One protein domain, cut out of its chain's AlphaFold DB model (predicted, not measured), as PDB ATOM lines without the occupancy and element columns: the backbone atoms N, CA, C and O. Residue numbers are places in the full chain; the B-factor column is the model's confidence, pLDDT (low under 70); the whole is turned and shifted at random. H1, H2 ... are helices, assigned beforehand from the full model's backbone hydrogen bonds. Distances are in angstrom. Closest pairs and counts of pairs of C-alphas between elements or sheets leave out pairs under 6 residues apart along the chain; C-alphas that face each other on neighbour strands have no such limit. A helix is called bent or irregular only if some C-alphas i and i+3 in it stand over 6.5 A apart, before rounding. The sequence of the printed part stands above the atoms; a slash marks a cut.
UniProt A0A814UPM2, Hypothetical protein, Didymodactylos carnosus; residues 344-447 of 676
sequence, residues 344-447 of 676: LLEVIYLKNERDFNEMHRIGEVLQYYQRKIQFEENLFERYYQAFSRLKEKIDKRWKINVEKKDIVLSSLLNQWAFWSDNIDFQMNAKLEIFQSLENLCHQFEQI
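This is residues 344 to 447 of the 676 residues of the protein "Hypothetical protein" of Didymodactylos carnosus (UniProt A0A814UPM2). Look first for one very long helix, H1, whose later part joins two shorter helices, H2 and H3, in a three-helix bundle, while its first residues, 344 to 367, stick out as a bare arm. H2 folds back beside the last part of H1, and H3 turns again to run the same way as H1, so the bundle goes up and down, each helix running against the one before it. The printed part has 104 residues with three named helices in the order H1, H2, H3 and no named strand; its class is all helix. The whole is extended, with a radius of gyration of the C-alphas of 22.2 A and spans of 78 by 28 by 19 A, the arm making much of the length.

Begin with H1, residues 344 to 397, and look at residues 379 to 390, with which alone it touches H3, residues 427 to 446. Their closest C-alphas are those of Ala 386 and Cys 441, 5.6 A apart, and the two helices run the same way at a shallow tilt of 18 degrees. With residues 383 to 394 alone H1 touches H2, residues 402 to 421; the closest C-alphas are those of Ile 394 and Lys 405, 7.2 A apart. H1 and H2 form a helical hairpin, running opposite ways at a shallow tilt of 35.0 degrees, only just short of steep. H2 and H3 are near each other, with 10 pairs of C-alphas within 10 A and the closest at 8.3 A. On the backbone, every O i to N i+4 pair in H1 and H2 is within hydrogen-bond range; in H3, 14 of 16 are.

Find C-alpha 344 at (105.536, 157.071, -8.788); from there H1 runs 76.2 A to C-alpha 397 at (138.721, 92.703, -32.635). It is neither bent nor irregular, but only just: C-alphas 394 and 397 are 6.0 A apart. Next, H2 runs 28.4 A from C-alpha 402 to C-alpha 421. H3 covers 30.3 A from C-alpha 427 to C-alpha 446 at (148.229, 104.413, -32.551); it is irregular, C-alphas 428 and 431 being 8.1 A apart.

The two C-alphas farthest apart are those of Leu 344 and Lys 399, 77.8 A. Residues 344 to 367, which belong to H1, stand free, and so do residues 396 to 404, of which 402 to 404 belong to H2. Without these stretches, the body of 71 residues spans 39 by 20 by 19 A. The printed part has no cut, and the links from H1 to H2 and from H2 to H3 are tight, with 4 and 5 residues. The mean pLDDT of the printed part is 84.7; residues 344 to 345 and 424 to 429 are under 70.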
ATOM      1  N   LEU A 344     105.933 158.397  -8.285       59.09
ATOM      2  CA  LEU A 344     105.536 157.071  -8.788       59.09
ATOM      3  C   LEU A 344     106.142 156.746 -10.169       59.09
ATOM      4  O   LEU A 344     106.414 155.582 -10.457       59.09
ATOM      5  N   LEU A 345     106.350 157.754 -11.028       62.97
ATOM      6  CA  LEU A 345     106.960 157.555 -12.351       62.97
ATOM      7  C   LEU A 345     108.468 157.293 -12.237       62.97
ATOM      8  O   LEU A 345     108.995 156.497 -13.009       62.97
ATOM      9  N   GLU A 346     109.126 157.889 -11.243       70.81
ATOM     10  CA  GLU A 346     110.549 157.679 -10.934       70.81
ATOM     11  C   GLU A 346     110.831 156.229 -10.514       70.81
ATOM     12  O   GLU A 346     111.718 155.584 -11.065       70.81
ATOM     13  N   VAL A 347     110.012 155.647  -9.628       75.69
ATOM     14  CA  VAL A 347     110.178 154.238  -9.221       75.69
ATOM     15  C   VAL A 347     109.977 153.277 -10.397       75.69
ATOM     16  O   VAL A 347     110.681 152.271 -10.498       75.69
ATOM     17  N   ILE A 348     109.027 153.561 -11.294       80.50
ATOM     18  CA  ILE A 348     108.817 152.756 -12.508       80.50
ATOM     19  C   ILE A 348     110.034 152.862 -13.433       80.50
ATOM     20  O   ILE A 348     110.488 151.845 -13.957       80.50
ATOM     21  N   TYR A 349     110.582 154.066 -13.606       82.25
ATOM     22  CA  TYR A 349     111.778 154.292 -14.412       82.25
ATOM     23  C   TYR A 349     112.988 153.520 -13.869       82.25
ATOM     24  O   TYR A 349     113.586 152.738 -14.607       82.25
ATOM     25  N   LEU A 350     113.271 153.629 -12.567       81.12
ATOM     26  CA  LEU A 350     114.368 152.913 -11.909       81.12
ATOM     27  C   LEU A 350     114.245 151.388 -12.054       81.12
ATOM     28  O   LEU A 350     115.233 150.693 -12.293       81.12
ATOM     29  N   LYS A 351     113.024 150.844 -11.948       86.94
ATOM     30  CA  LYS A 351     112.776 149.412 -12.183       86.94
ATOM     31  C   LYS A 351     113.058 149.006 -13.626       86.94
ATOM     32  O   LYS A 351     113.681 147.969 -13.832       86.94
ATOM     33  N   ASN A 352     112.632 149.812 -14.598       86.44
ATOM     34  CA  ASN A 352     112.879 149.541 -16.013       86.44
ATOM     35  C   ASN A 352     114.376 149.578 -16.339       86.44
ATOM     36  O   ASN A 352     114.866 148.695 -17.037       86.44
ATOM     37  N   GLU A 353     115.107 150.559 -15.807       84.06
ATOM     38  CA  GLU A 353     116.556 150.663 -15.985       84.06
ATOM     39  C   GLU A 353     117.282 149.464 -15.362       84.06
ATOM     40  O   GLU A 353     118.101 148.814 -16.014       84.06
ATOM     41  N   ARG A 354     116.921 149.093 -14.127       87.81
ATOM     42  CA  ARG A 354     117.415 147.868 -13.489       87.81
ATOM     43  C   ARG A 354     117.147 146.635 -14.347       87.81
ATOM     44  O   ARG A 354     118.059 145.840 -14.552       87.81
ATOM     45  N   ASP A 355     115.907 146.431 -14.786       87.69
ATOM     46  CA  ASP A 355     115.524 145.229 -15.530       87.69
ATOM     47  C   ASP A 355     116.243 145.161 -16.887       87.69
ATOM     48  O   ASP A 355     116.645 144.077 -17.315       87.69
ATOM     49  N   PHE A 356     116.503 146.313 -17.515       87.44
ATOM     50  CA  PHE A 356     117.353 146.420 -18.699       87.44
ATOM     51  C   PHE A 356     118.814 146.033 -18.409       87.44
ATOM     52  O   PHE A 356     119.386 145.207 -19.122       87.44
ATOM     53  N   ASN A 357     119.406 146.559 -17.332       82.50
ATOM     54  CA  ASN A 357     120.781 146.245 -16.928       82.50
ATOM     55  C   ASN A 357     120.949 144.768 -16.534       82.50
ATOM     56  O   ASN A 357     121.933 144.128 -16.908       82.50
ATOM     57  N   GLU A 358     119.974 144.191 -15.828       85.44
ATOM     58  CA  GLU A 358     119.983 142.768 -15.483       85.44
ATOM     59  C   GLU A 358     119.838 141.891 -16.732       85.44
ATOM     60  O   GLU A 358     120.518 140.872 -16.844       85.44
ATOM     61  N   MET A 359     119.002 142.284 -17.699       86.44
ATOM     62  CA  MET A 359     118.907 141.590 -18.985       86.44
ATOM     63  C   MET A 359     120.254 141.601 -19.722       86.44
ATOM     64  O   MET A 359     120.662 140.563 -20.245       86.44
ATOM     65  N   HIS A 360     120.964 142.734 -19.722       83.69
ATOM     66  CA  HIS A 360     122.303 142.834 -20.308       83.69
ATOM     67  C   HIS A 360     123.296 141.898 -19.610       83.69
ATOM     68  O   HIS A 360     123.928 141.072 -20.266       83.69
ATOM     69  N   ARG A 361     123.365 141.947 -18.272       85.19
ATOM     70  CA  ARG A 361     124.240 141.080 -17.465       85.19
ATOM     71  C   ARG A 361     123.946 139.596 -17.693       85.19
ATOM     72  O   ARG A 361     124.865 138.801 -17.862       85.19
ATOM     73  N   ILE A 362     122.669 139.201 -17.705       80.19
ATOM     74  CA  ILE A 362     122.264 137.821 -18.010       80.19
ATOM     75  C   ILE A 362     122.695 137.448 -19.430       80.19
ATOM     76  O   ILE A 362     123.186 136.341 -19.630       80.19
ATOM     77  N   GLY A 363     122.562 138.358 -20.397       85.62
ATOM     78  CA  GLY A 363     123.054 138.169 -21.760       85.62
ATOM     79  C   GLY A 363     124.558 137.888 -21.819       85.62
ATOM     80  O   GLY A 363     124.972 136.934 -22.475       85.62
ATOM     81  N   GLU A 364     125.372 138.650 -21.087       80.12
ATOM     82  CA  GLU A 364     126.827 138.449 -20.996       80.12
ATOM     83  C   GLU A 364     127.188 137.116 -20.328       80.12
ATOM     84  O   GLU A 364     128.010 136.356 -20.844       80.12
ATOM     85  N   VAL A 365     126.531 136.793 -19.208       75.88
ATOM     86  CA  VAL A 365     126.719 135.528 -18.482       75.88
ATOM     87  C   VAL A 365     126.339 134.339 -19.363       75.88
ATOM     88  O   VAL A 365     127.098 133.374 -19.457       75.88
ATOM     89  N   LEU A 366     125.196 134.411 -20.052       81.56
ATOM     90  CA  LEU A 366     124.772 133.390 -21.006       81.56
ATOM     91  C   LEU A 366     125.793 133.242 -22.127       81.56
ATOM     92  O   LEU A 366     126.181 132.123 -22.436       81.56
ATOM     93  N   GLN A 367     126.282 134.344 -22.696       79.31
ATOM     94  CA  GLN A 367     127.282 134.291 -23.757       79.31
ATOM     95  C   GLN A 367     128.593 133.646 -23.281       79.31
ATOM     96  O   GLN A 367     129.191 132.860 -24.018       79.31
ATOM     97  N   TYR A 368     129.034 133.941 -22.057       77.81
ATOM     98  CA  TYR A 368     130.220 133.333 -21.456       77.81
ATOM     99  C   TYR A 368     130.039 131.827 -21.225       77.81
ATOM    100  O   TYR A 368     130.813 131.025 -21.755       77.81
ATOM    101  N   TYR A 369     128.996 131.427 -20.490       76.50
ATOM    102  CA  TYR A 369     128.760 130.018 -20.172       76.50
ATOM    103  C   TYR A 369     128.414 129.201 -21.407       76.50
ATOM    104  O   TYR A 369     128.902 128.087 -21.529       76.50
ATOM    105  N   GLN A 370     127.661 129.744 -22.362       83.62
ATOM    106  CA  GLN A 370     127.374 129.054 -23.616       83.62
ATOM    107  C   GLN A 370     128.663 128.759 -24.387       83.62
ATOM    108  O   GLN A 370     128.836 127.649 -24.878       83.62
ATOM    109  N   ARG A 371     129.612 129.705 -24.440       80.31
ATOM    110  CA  ARG A 371     130.923 129.477 -25.070       80.31
ATOM    111  C   ARG A 371     131.769 128.458 -24.311       80.31
ATOM    112  O   ARG A 371     132.494 127.705 -24.956       80.31
ATOM    113  N   LYS A 372     131.722 128.461 -22.973       82.06
ATOM    114  CA  LYS A 372     132.454 127.504 -22.131       82.06
ATOM    115  C   LYS A 372     131.878 126.094 -22.262       82.06
ATOM    116  O   LYS A 372     132.616 125.195 -22.636       82.06
ATOM    117  N   ILE A 373     130.570 125.937 -22.064       83.38
ATOM    118  CA  ILE A 373     129.845 124.668 -22.205       83.38
ATOM    119  C   ILE A 373     130.061 124.103 -23.605       83.38
ATOM    120  O   ILE A 373     130.484 122.966 -23.735       83.38
ATOM    121  N   GLN A 374     129.877 124.909 -24.653       86.44
ATOM    122  CA  GLN A 374     130.089 124.441 -26.020       86.44
ATOM    123  C   GLN A 374     131.544 124.008 -26.264       86.44
ATOM    124  O   GLN A 374     131.797 123.074 -27.018       86.44
ATOM    125  N   PHE A 375     132.521 124.673 -25.642       85.38
ATOM    126  CA  PHE A 375     133.921 124.264 -25.729       85.38
ATOM    127  C   PHE A 375     134.175 122.940 -24.993       85.38
ATOM    128  O   PHE A 375     134.774 122.045 -25.577       85.38
ATOM    129  N   GLU A 376     133.678 122.788 -23.766       85.62
ATOM    130  CA  GLU A 376     133.768 121.550 -22.980       85.62
ATOM    131  C   GLU A 376     133.064 120.374 -23.673       85.62
ATOM    132  O   GLU A 376     133.638 119.293 -23.778       85.62
ATOM    133  N   GLU A 377     131.868 120.594 -24.224       89.38
ATOM    134  CA  GLU A 377     131.128 119.606 -25.015       89.38
ATOM    135  C   GLU A 377     131.911 119.190 -26.260       89.38
ATOM    136  O   GLU A 377     132.009 118.001 -26.548       89.38
ATOM    137  N   ASN A 378     132.535 120.137 -26.971       90.31
ATOM    138  CA  ASN A 378     133.370 119.819 -28.130       90.31
ATOM    139  C   ASN A 378     134.600 118.979 -27.746       90.31
ATOM    140  O   ASN A 378     134.959 118.053 -28.475       90.31
ATOM    141  N   LEU A 379     135.247 119.284 -26.614       90.75
ATOM    142  CA  LEU A 379     136.373 118.497 -26.104       90.75
ATOM    143  C   LEU A 379     135.921 117.088 -25.704       90.75
ATOM    144  O   LEU A 379     136.541 116.101 -26.099       90.75
ATOM    145  N   PHE A 380     134.816 116.982 -24.966       92.50
ATOM    146  CA  PHE A 380     134.263 115.695 -24.563       92.50
ATOM    147  C   PHE A 380     133.855 114.853 -25.772       92.50
ATOM    148  O   PHE A 380     134.209 113.681 -25.838       92.50
ATOM    149  N   GLU A 381     133.173 115.439 -26.754       94.31
ATOM    150  CA  GLU A 381     132.775 114.756 -27.987       94.31
ATOM    151  C   GLU A 381     134.004 114.236 -28.744       94.31
ATOM    152  O   GLU A 381     134.033 113.090 -29.198       94.31
ATOM    153  N   ARG A 382     135.074 115.039 -28.813       92.94
ATOM    154  CA  ARG A 382     136.329 114.631 -29.450       92.94
ATOM    155  C   ARG A 382     136.984 113.448 -28.736       92.94
ATOM    156  O   ARG A 382     137.331 112.462 -29.392       92.94
ATOM    157  N   TYR A 383     137.093 113.511 -27.410       93.81
ATOM    158  CA  TYR A 383     137.574 112.395 -26.594       93.81
ATOM    159  C   TYR A 383     136.693 111.153 -26.770       93.81
ATOM    160  O   TYR A 383     137.193 110.056 -27.022       93.81
ATOM    161  N   TYR A 384     135.374 111.324 -26.680       94.50
ATOM    162  CA  TYR A 384     134.393 110.248 -26.756       94.50
ATOM    163  C   TYR A 384     134.461 109.510 -28.094       94.50
ATOM    164  O   TYR A 384     134.363 108.282 -28.120       94.50
ATOM    165  N   GLN A 385     134.694 110.219 -29.200       94.94
ATOM    166  CA  GLN A 385     134.902 109.604 -30.510       94.94
ATOM    167  C   GLN A 385     136.162 108.731 -30.541       94.94
ATOM    168  O   GLN A 385     136.095 107.583 -30.994       94.94
ATOM    169  N   ALA A 386     137.298 109.231 -30.042       94.00
ATOM    170  CA  ALA A 386     138.543 108.463 -29.974       94.00
ATOM    171  C   ALA A 386     138.401 107.238 -29.049       94.00
ATOM    172  O   ALA A 386     138.716 106.109 -29.441       94.00
ATOM    173  N   PHE A 387     137.833 107.442 -27.858       94.38
ATOM    174  CA  PHE A 387     137.527 106.392 -26.891       94.38
ATOM    175  C   PHE A 387     136.595 105.326 -27.479       94.38
ATOM    176  O   PHE A 387     136.865 104.133 -27.348       94.38
ATOM    177  N   SER A 388     135.527 105.723 -28.174       93.44
ATOM    178  CA  SER A 388     134.551 104.796 -28.760       93.44
ATOM    179  C   SER A 388     135.170 103.917 -29.846       93.44
ATOM    180  O   SER A 388     134.906 102.714 -29.877       93.44
ATOM    181  N   ARG A 389     136.055 104.474 -30.686       92.62
ATOM    182  CA  ARG A 389     136.813 103.696 -31.681       92.62
ATOM    183  C   ARG A 389     137.730 102.672 -31.013       92.62
ATOM    184  O   ARG A 389     137.774 101.517 -31.436       92.62
ATOM    185  N   LEU A 390     138.457 103.073 -29.968       91.81
ATOM    186  CA  LEU A 390     139.334 102.161 -29.229       91.81
ATOM    187  C   LEU A 390     138.528 101.075 -28.503       91.81
ATOM    188  O   LEU A 390     138.865  99.894 -28.590       91.81
ATOM    189  N   LYS A 391     137.413 101.444 -27.869       91.88
ATOM    190  CA  LYS A 391     136.473 100.509 -27.243       91.88
ATOM    191  C   LYS A 391     135.923  99.502 -28.252       91.88
ATOM    192  O   LYS A 391     135.841  98.319 -27.942       91.88
ATOM    193  N   GLU A 392     135.608  99.923 -29.474       90.62
ATOM    194  CA  GLU A 392     135.175  99.003 -30.527       90.62
ATOM    195  C   GLU A 392     136.280  98.007 -30.924       90.62
ATOM    196  O   GLU A 392     135.994  96.815 -31.087       90.62
ATOM    197  N   LYS A 393     137.548  98.449 -31.020       90.00
ATOM    198  CA  LYS A 393     138.699  97.545 -31.231       90.00
ATOM    199  C   LYS A 393     138.791  96.506 -30.101       90.00
ATOM    200  O   LYS A 393     138.926  95.314 -30.386       90.00
ATOM    201  N   ILE A 394     138.664  96.941 -28.843       88.25
ATOM    202  CA  ILE A 394     138.677  96.072 -27.654       88.25
ATOM    203  C   ILE A 394     137.544  95.036 -27.724       88.25
ATOM    204  O   ILE A 394     137.790  93.841 -27.551       88.25
ATOM    205  N   ASP A 395     136.326  95.482 -28.038       85.44
ATOM    206  CA  ASP A 395     135.111  94.663 -27.988       85.44
ATOM    207  C   ASP A 395     135.025  93.645 -29.123       85.44
ATOM    208  O   ASP A 395     134.681  92.484 -28.899       85.44
ATOM    209  N   LYS A 396     135.325  94.070 -30.353       82.19
ATOM    210  CA  LYS A 396     135.079  93.254 -31.549       82.19
ATOM    211  C   LYS A 396     136.328  92.542 -32.056       82.19
ATOM    212  O   LYS A 396     136.225  91.429 -32.569       82.19
ATOM    213  N   ARG A 397     137.504  93.171 -31.950       80.94
ATOM    214  CA  ARG A 397     138.721  92.703 -32.635       80.94
ATOM    215  C   ARG A 397     139.624  91.869 -31.739       80.94
ATOM    216  O   ARG A 397     140.115  90.836 -32.187       80.94
ATOM    217  N   TRP A 398     139.847  92.293 -30.497       83.81
ATOM    218  CA  TRP A 398     140.852  91.672 -29.625       83.81
ATOM    219  C   TRP A 398     140.321  90.540 -28.733       83.81
ATOM    220  O   TRP A 398     141.125  89.826 -28.144       83.81
ATOM    221  N   LYS A 399     138.994  90.318 -28.677       75.94
ATOM    222  CA  LYS A 399     138.345  89.183 -27.975       75.94
ATOM    223  C   LYS A 399     138.858  88.977 -26.538       75.94
ATOM    224  O   LYS A 399     139.208  87.870 -26.132       75.94
ATOM    225  N   ILE A 400     138.920  90.064 -25.777       82.50
ATOM    226  CA  ILE A 400     139.470  90.086 -24.418       82.50
ATOM    227  C   ILE A 400     138.408  89.635 -23.403       82.50
ATOM    228  O   ILE A 400     137.214  89.870 -23.585       82.50
ATOM    229  N   ASN A 401     138.843  88.996 -22.313       85.50
ATOM    230  CA  ASN A 401     137.972  88.664 -21.183       85.50
ATOM    231  C   ASN A 401     137.338  89.940 -20.586       85.50
ATOM    232  O   ASN A 401     138.023  90.948 -20.415       85.50
ATOM    233  N   VAL A 402     136.055  89.862 -20.220       88.69
ATOM    234  CA  VAL A 402     135.276  90.955 -19.611       88.69
ATOM    235  C   VAL A 402     136.018  91.629 -18.446       88.69
ATOM    236  O   VAL A 402     136.119  92.848 -18.430       88.69
ATOM    237  N   GLU A 403     136.641  90.863 -17.541       90.75
ATOM    238  CA  GLU A 403     137.359  91.414 -16.376       90.75
ATOM    239  C   GLU A 403     138.530  92.321 -16.801       90.75
ATOM    240  O   GLU A 403     138.696  93.423 -16.281       90.75
ATOM    241  N   LYS A 404     139.320  91.903 -17.801       92.00
ATOM    242  CA  LYS A 404     140.451  92.696 -18.319       92.00
ATOM    243  C   LYS A 404     139.983  93.923 -19.096       92.00
ATOM    244  O   LYS A 404     140.604  94.981 -19.001       92.00
ATOM    245  N   LYS A 405     138.897  93.777 -19.857       91.25
ATOM    246  CA  LYS A 405     138.261  94.875 -20.586       91.25
ATOM    247  C   LYS A 405     137.807  95.969 -19.621       91.25
ATOM    248  O   LYS A 405     138.144  97.128 -19.838       91.25
ATOM    249  N   ASP A 406     137.101  95.610 -18.554       91.75
ATOM    250  CA  ASP A 406     136.567  96.585 -17.597       91.75
ATOM    251  C   ASP A 406     137.686  97.364 -16.892       91.75
ATOM    252  O   ASP A 406     137.582  98.579 -16.717       91.75
ATOM    253  N   ILE A 407     138.792  96.690 -16.550       93.69
ATOM    254  CA  ILE A 407     139.985  97.320 -15.958       93.69
ATOM    255  C   ILE A 407     140.580  98.367 -16.907       93.69
ATOM    256  O   ILE A 407     140.826  99.503 -16.501       93.69
ATOM    257  N   VAL A 408     140.784  97.995 -18.171       92.50
ATOM    258  CA  VAL A 408     141.351  98.885 -19.189       92.50
ATOM    259  C   VAL A 408     140.437 100.069 -19.476       92.50
ATOM    260  O   VAL A 408     140.901 101.205 -19.492       92.50
ATOM    261  N   LEU A 409     139.139  99.832 -19.670       92.06
ATOM    262  CA  LEU A 409     138.191 100.914 -19.935       92.06
ATOM    263  C   LEU A 409     138.108 101.879 -18.750       92.06
ATOM    264  O   LEU A 409     138.040 103.086 -18.960       92.06
ATOM    265  N   SER A 410     138.180 101.366 -17.520       92.56
ATOM    266  CA  SER A 410     138.242 102.208 -16.322       92.56
ATOM    267  C   SER A 410     139.508 103.069 -16.289       92.56
ATOM    268  O   SER A 410     139.426 104.238 -15.937       92.56
ATOM    269  N   SER A 411     140.664 102.519 -16.677       92.75
ATOM    270  CA  SER A 411     141.923 103.279 -16.776       92.75
ATOM    271  C   SER A 411     141.827 104.402 -17.819       92.75
ATOM    272  O   SER A 411     142.166 105.546 -17.532       92.75
ATOM    273  N   LEU A 412     141.248 104.134 -18.993       91.38
ATOM    274  CA  LEU A 412     141.035 105.170 -20.012       91.38
ATOM    275  C   LEU A 412     140.108 106.295 -19.522       91.38
ATOM    276  O   LEU A 412     140.375 107.466 -19.784       91.38
ATOM    277  N   LEU A 413     139.040 105.955 -18.788       91.94
ATOM    278  CA  LEU A 413     138.136 106.946 -18.192       91.94
ATOM    279  C   LEU A 413     138.819 107.765 -17.091       91.94
ATOM    280  O   LEU A 413     138.597 108.971 -17.003       91.94
ATOM    281  N   ASN A 414     139.674 107.139 -16.281       90.81
ATOM    282  CA  ASN A 414     140.476 107.853 -15.291       90.81
ATOM    283  C   ASN A 414     141.413 108.867 -15.955       90.81
ATOM    284  O   ASN A 414     141.550 109.973 -15.446       90.81
ATOM    285  N   GLN A 415     142.028 108.529 -17.094       88.31
ATOM    286  CA  GLN A 415     142.865 109.482 -17.828       88.31
ATOM    287  C   GLN A 415     142.081 110.723 -18.253       88.31
ATOM    288  O   GLN A 415     142.598 111.826 -18.122       88.31
ATOM    289  N   TRP A 416     140.835 110.560 -18.715       90.00
ATOM    290  CA  TRP A 416     139.967 111.704 -19.003       90.00
ATOM    291  C   TRP A 416     139.690 112.530 -17.752       90.00
ATOM    292  O   TRP A 416     139.825 113.748 -17.799       90.00
ATOM    293  N   ALA A 417     139.341 111.881 -16.639       88.94
ATOM    294  CA  ALA A 417     139.077 112.577 -15.383       88.94
ATOM    295  C   ALA A 417     140.300 113.391 -14.929       88.94
ATOM    296  O   ALA A 417     140.190 114.595 -14.723       88.94
ATOM    297  N   PHE A 418     141.483 112.774 -14.886       86.38
ATOM    298  CA  PHE A 418     142.717 113.462 -14.509       86.38
ATOM    299  C   PHE A 418     143.116 114.555 -15.502       86.38
ATOM    300  O   PHE A 418     143.604 115.603 -15.093       86.38
ATOM    301  N   TRP A 419     142.934 114.337 -16.804       87.50
ATOM    302  CA  TRP A 419     143.206 115.362 -17.811       87.50
ATOM    303  C   TRP A 419     142.264 116.561 -17.647       87.50
ATOM    304  O   TRP A 419     142.727 117.697 -17.637       87.50
ATOM    305  N   SER A 420     140.969 116.306 -17.445       83.38
ATOM    306  CA  SER A 420     139.945 117.335 -17.255       83.38
ATOM    307  C   SER A 420     140.155 118.139 -15.971       83.38
ATOM    308  O   SER A 420     139.979 119.352 -15.994       83.38
ATOM    309  N   ASP A 421     140.545 117.491 -14.870       79.94
ATOM    310  CA  ASP A 421     140.802 118.160 -13.586       79.94
ATOM    311  C   ASP A 421     142.032 119.086 -13.639       79.94
ATOM    312  O   ASP A 421     142.116 120.054 -12.886       79.94
ATOM    313  N   ASN A 422     142.982 118.810 -14.538       74.69
ATOM    314  CA  ASN A 422     144.213 119.590 -14.689       74.69
ATOM    315  C   ASN A 422     144.068 120.814 -15.614       74.69
ATOM    316  O   ASN A 422     145.039 121.549 -15.800       74.69
ATOM    317  N   ILE A 423     142.896 121.042 -16.217       74.38
ATOM    318  CA  ILE A 423     142.685 122.151 -17.155       74.38
ATOM    319  C   ILE A 423     142.065 123.354 -16.452       74.38
ATOM    320  O   ILE A 423     140.928 123.307 -15.986       74.38
ATOM    321  N   ASP A 424     142.788 124.477 -16.474       65.19
ATOM    322  CA  ASP A 424     142.225 125.792 -16.173       65.19
ATOM    323  C   ASP A 424     141.608 126.394 -17.450       65.19
ATOM    324  O   ASP A 424     142.302 126.700 -18.424       65.19
ATOM    325  N   PHE A 425     140.283 126.554 -17.471       64.31
ATOM    326  CA  PHE A 425     139.508 127.022 -18.630       64.31
ATOM    327  C   PHE A 425     139.600 128.543 -18.853       64.31
ATOM    328  O   PHE A 425     138.603 129.201 -19.174       64.31
ATOM    329  N   GLN A 426     140.789 129.130 -18.723       59.66
ATOM    330  CA  GLN A 426     141.007 130.522 -19.112       59.66
ATOM    331  C   GLN A 426     140.995 130.658 -20.641       59.66
ATOM    332  O   GLN A 426     141.617 129.882 -21.369       59.66
ATOM    333  N   MET A 427     140.290 131.673 -21.161       53.00
ATOM    334  CA  MET A 427     140.026 131.821 -22.605       53.00
ATOM    335  C   MET A 427     141.285 131.910 -23.488       53.00
ATOM    336  O   MET A 427     141.188 131.636 -24.685       53.00
ATOM    337  N   ASN A 428     142.445 132.249 -22.921       55.75
ATOM    338  CA  ASN A 428     143.692 132.461 -23.659       55.75
ATOM    339  C   ASN A 428     144.459 131.160 -23.973       55.75
ATOM    340  O   ASN A 428     145.316 131.176 -24.851       55.75
ATOM    341  N   ALA A 429     144.122 130.032 -23.334       67.06
ATOM    342  CA  ALA A 429     144.832 128.754 -23.488       67.06
ATOM    343  C   ALA A 429     144.116 127.732 -24.402       67.06
ATOM    344  O   ALA A 429     144.504 126.565 -24.473       67.06
ATOM    345  N   LYS A 430     143.062 128.132 -25.136       76.38
ATOM    346  CA  LYS A 430     142.211 127.199 -25.912       76.38
ATOM    347  C   LYS A 430     142.973 126.316 -26.905       76.38
ATOM    348  O   LYS A 430     142.606 125.156 -27.078       76.38
ATOM    349  N   LEU A 431     143.999 126.856 -27.567       80.31
ATOM    350  CA  LEU A 431     144.789 126.107 -28.547       80.31
ATOM    351  C   LEU A 431     145.633 125.018 -27.873       80.31
ATOM    352  O   LEU A 431     145.677 123.897 -28.367       80.31
ATOM    353  N   GLU A 432     146.254 125.333 -26.738       82.88
ATOM    354  CA  GLU A 432     147.085 124.400 -25.969       82.88
ATOM    355  C   GLU A 432     146.242 123.271 -25.375       82.88
ATOM    356  O   GLU A 432     146.614 122.103 -25.472       82.88
ATOM    357  N   ILE A 433     145.059 123.603 -24.843       85.81
ATOM    358  CA  ILE A 433     144.092 122.617 -24.341       85.81
ATOM    359  C   ILE A 433     143.683 121.660 -25.464       85.81
ATOM    360  O   ILE A 433     143.719 120.441 -25.293       85.81
ATOM    361  N   PHE A 434     143.338 122.200 -26.635       87.19
ATOM    362  CA  PHE A 434     142.955 121.380 -27.780       87.19
ATOM    363  C   PHE A 434     144.113 120.493 -28.260       87.19
ATOM    364  O   PHE A 434     143.918 119.305 -28.485       87.19
ATOM    365  N   GLN A 435     145.333 121.030 -28.358       86.94
ATOM    366  CA  GLN A 435     146.519 120.254 -28.739       86.94
ATOM    367  C   GLN A 435     146.840 119.145 -27.730       86.94
ATOM    368  O   GLN A 435     147.161 118.027 -28.128       86.94
ATOM    369  N   SER A 436     146.721 119.431 -26.432       88.75
ATOM    370  CA  SER A 436     146.880 118.438 -25.367       88.75
ATOM    371  C   SER A 436     145.873 117.294 -25.519       88.75
ATOM    372  O   SER A 436     146.260 116.124 -25.472       88.75
ATOM    373  N   LEU A 437     144.602 117.616 -25.799       90.50
ATOM    374  CA  LEU A 437     143.580 116.604 -26.059       90.50
ATOM    375  C   LEU A 437     143.870 115.790 -27.322       90.50
ATOM    376  O   LEU A 437     143.726 114.568 -27.313       90.50
ATOM    377  N   GLU A 438     144.257 116.449 -28.413       91.69
ATOM    378  CA  GLU A 438     144.571 115.772 -29.672       91.69
ATOM    379  C   GLU A 438     145.753 114.819 -29.510       91.69
ATOM    380  O   GLU A 438     145.702 113.710 -30.034       91.69
ATOM    381  N   ASN A 439     146.775 115.188 -28.734       89.50
ATOM    382  CA  ASN A 439     147.888 114.291 -28.427       89.50
ATOM    383  C   ASN A 439     147.404 113.024 -27.708       89.50
ATOM    384  O   ASN A 439     147.780 111.919 -28.100       89.50
ATOM    385  N   LEU A 440     146.527 113.169 -26.707       88.19
ATOM    386  CA  LEU A 440     145.920 112.037 -26.002       88.19
ATOM    387  C   LEU A 440     145.058 111.174 -26.942       88.19
ATOM    388  O   LEU A 440     145.187 109.951 -26.978       88.19
ATOM    389  N   CYS A 441     144.208 111.801 -27.755       91.69
ATOM    390  CA  CYS A 441     143.361 111.096 -28.717       91.69
ATOM    391  C   CYS A 441     144.195 110.363 -29.777       91.69
ATOM    392  O   CYS A 441     143.871 109.235 -30.150       91.69
ATOM    393  N   HIS A 442     145.291 110.967 -30.236       91.25
ATOM    394  CA  HIS A 442     146.189 110.368 -31.212       91.25
ATOM    395  C   HIS A 442     146.907 109.137 -30.648       91.25
ATOM    396  O   HIS A 442     147.031 108.131 -31.349       91.25
ATOM    397  N   GLN A 443     147.295 109.158 -29.366       89.88
ATOM    398  CA  GLN A 443     147.831 107.970 -28.691       89.88
ATOM    399  C   GLN A 443     146.845 106.794 -28.759       89.88
ATOM    400  O   GLN A 443     147.256 105.674 -29.051       89.88
ATOM    401  N   PHE A 444     145.536 107.026 -28.592       91.50
ATOM    402  CA  PHE A 444     144.527 105.958 -28.694       91.50
ATOM    403  C   PHE A 444     144.429 105.365 -30.108       91.50
ATOM    404  O   PHE A 444     144.152 104.171 -30.282       91.50
ATOM    405  N   GLU A 445     144.646 106.182 -31.139       87.75
ATOM    406  CA  GLU A 445     144.602 105.738 -32.532       87.75
ATOM    407  C   GLU A 445     145.796 104.847 -32.896       87.75
ATOM    408  O   GLU A 445     145.601 103.856 -33.613       87.75
ATOM    409  N   GLN A 446     146.977 105.153 -32.345       90.94
ATOM    410  CA  GLN A 446     148.229 104.413 -32.551       90.94
ATOM    411  C   GLN A 446     148.243 103.018 -31.909       90.94
ATOM    412  O   GLN A 446     149.069 102.189 -32.271       90.94
ATOM    413  N   ILE A 447     147.308 102.712 -31.007       92.69
ATOM    414  CA  ILE A 447     147.211 101.375 -30.418       92.69
ATOM    415  C   ILE A 447     146.645 100.369 -31.432       92.69
ATOM    416  O   ILE A 447     145.501 100.488 -31.913       92.69
TER     417      ILE A 447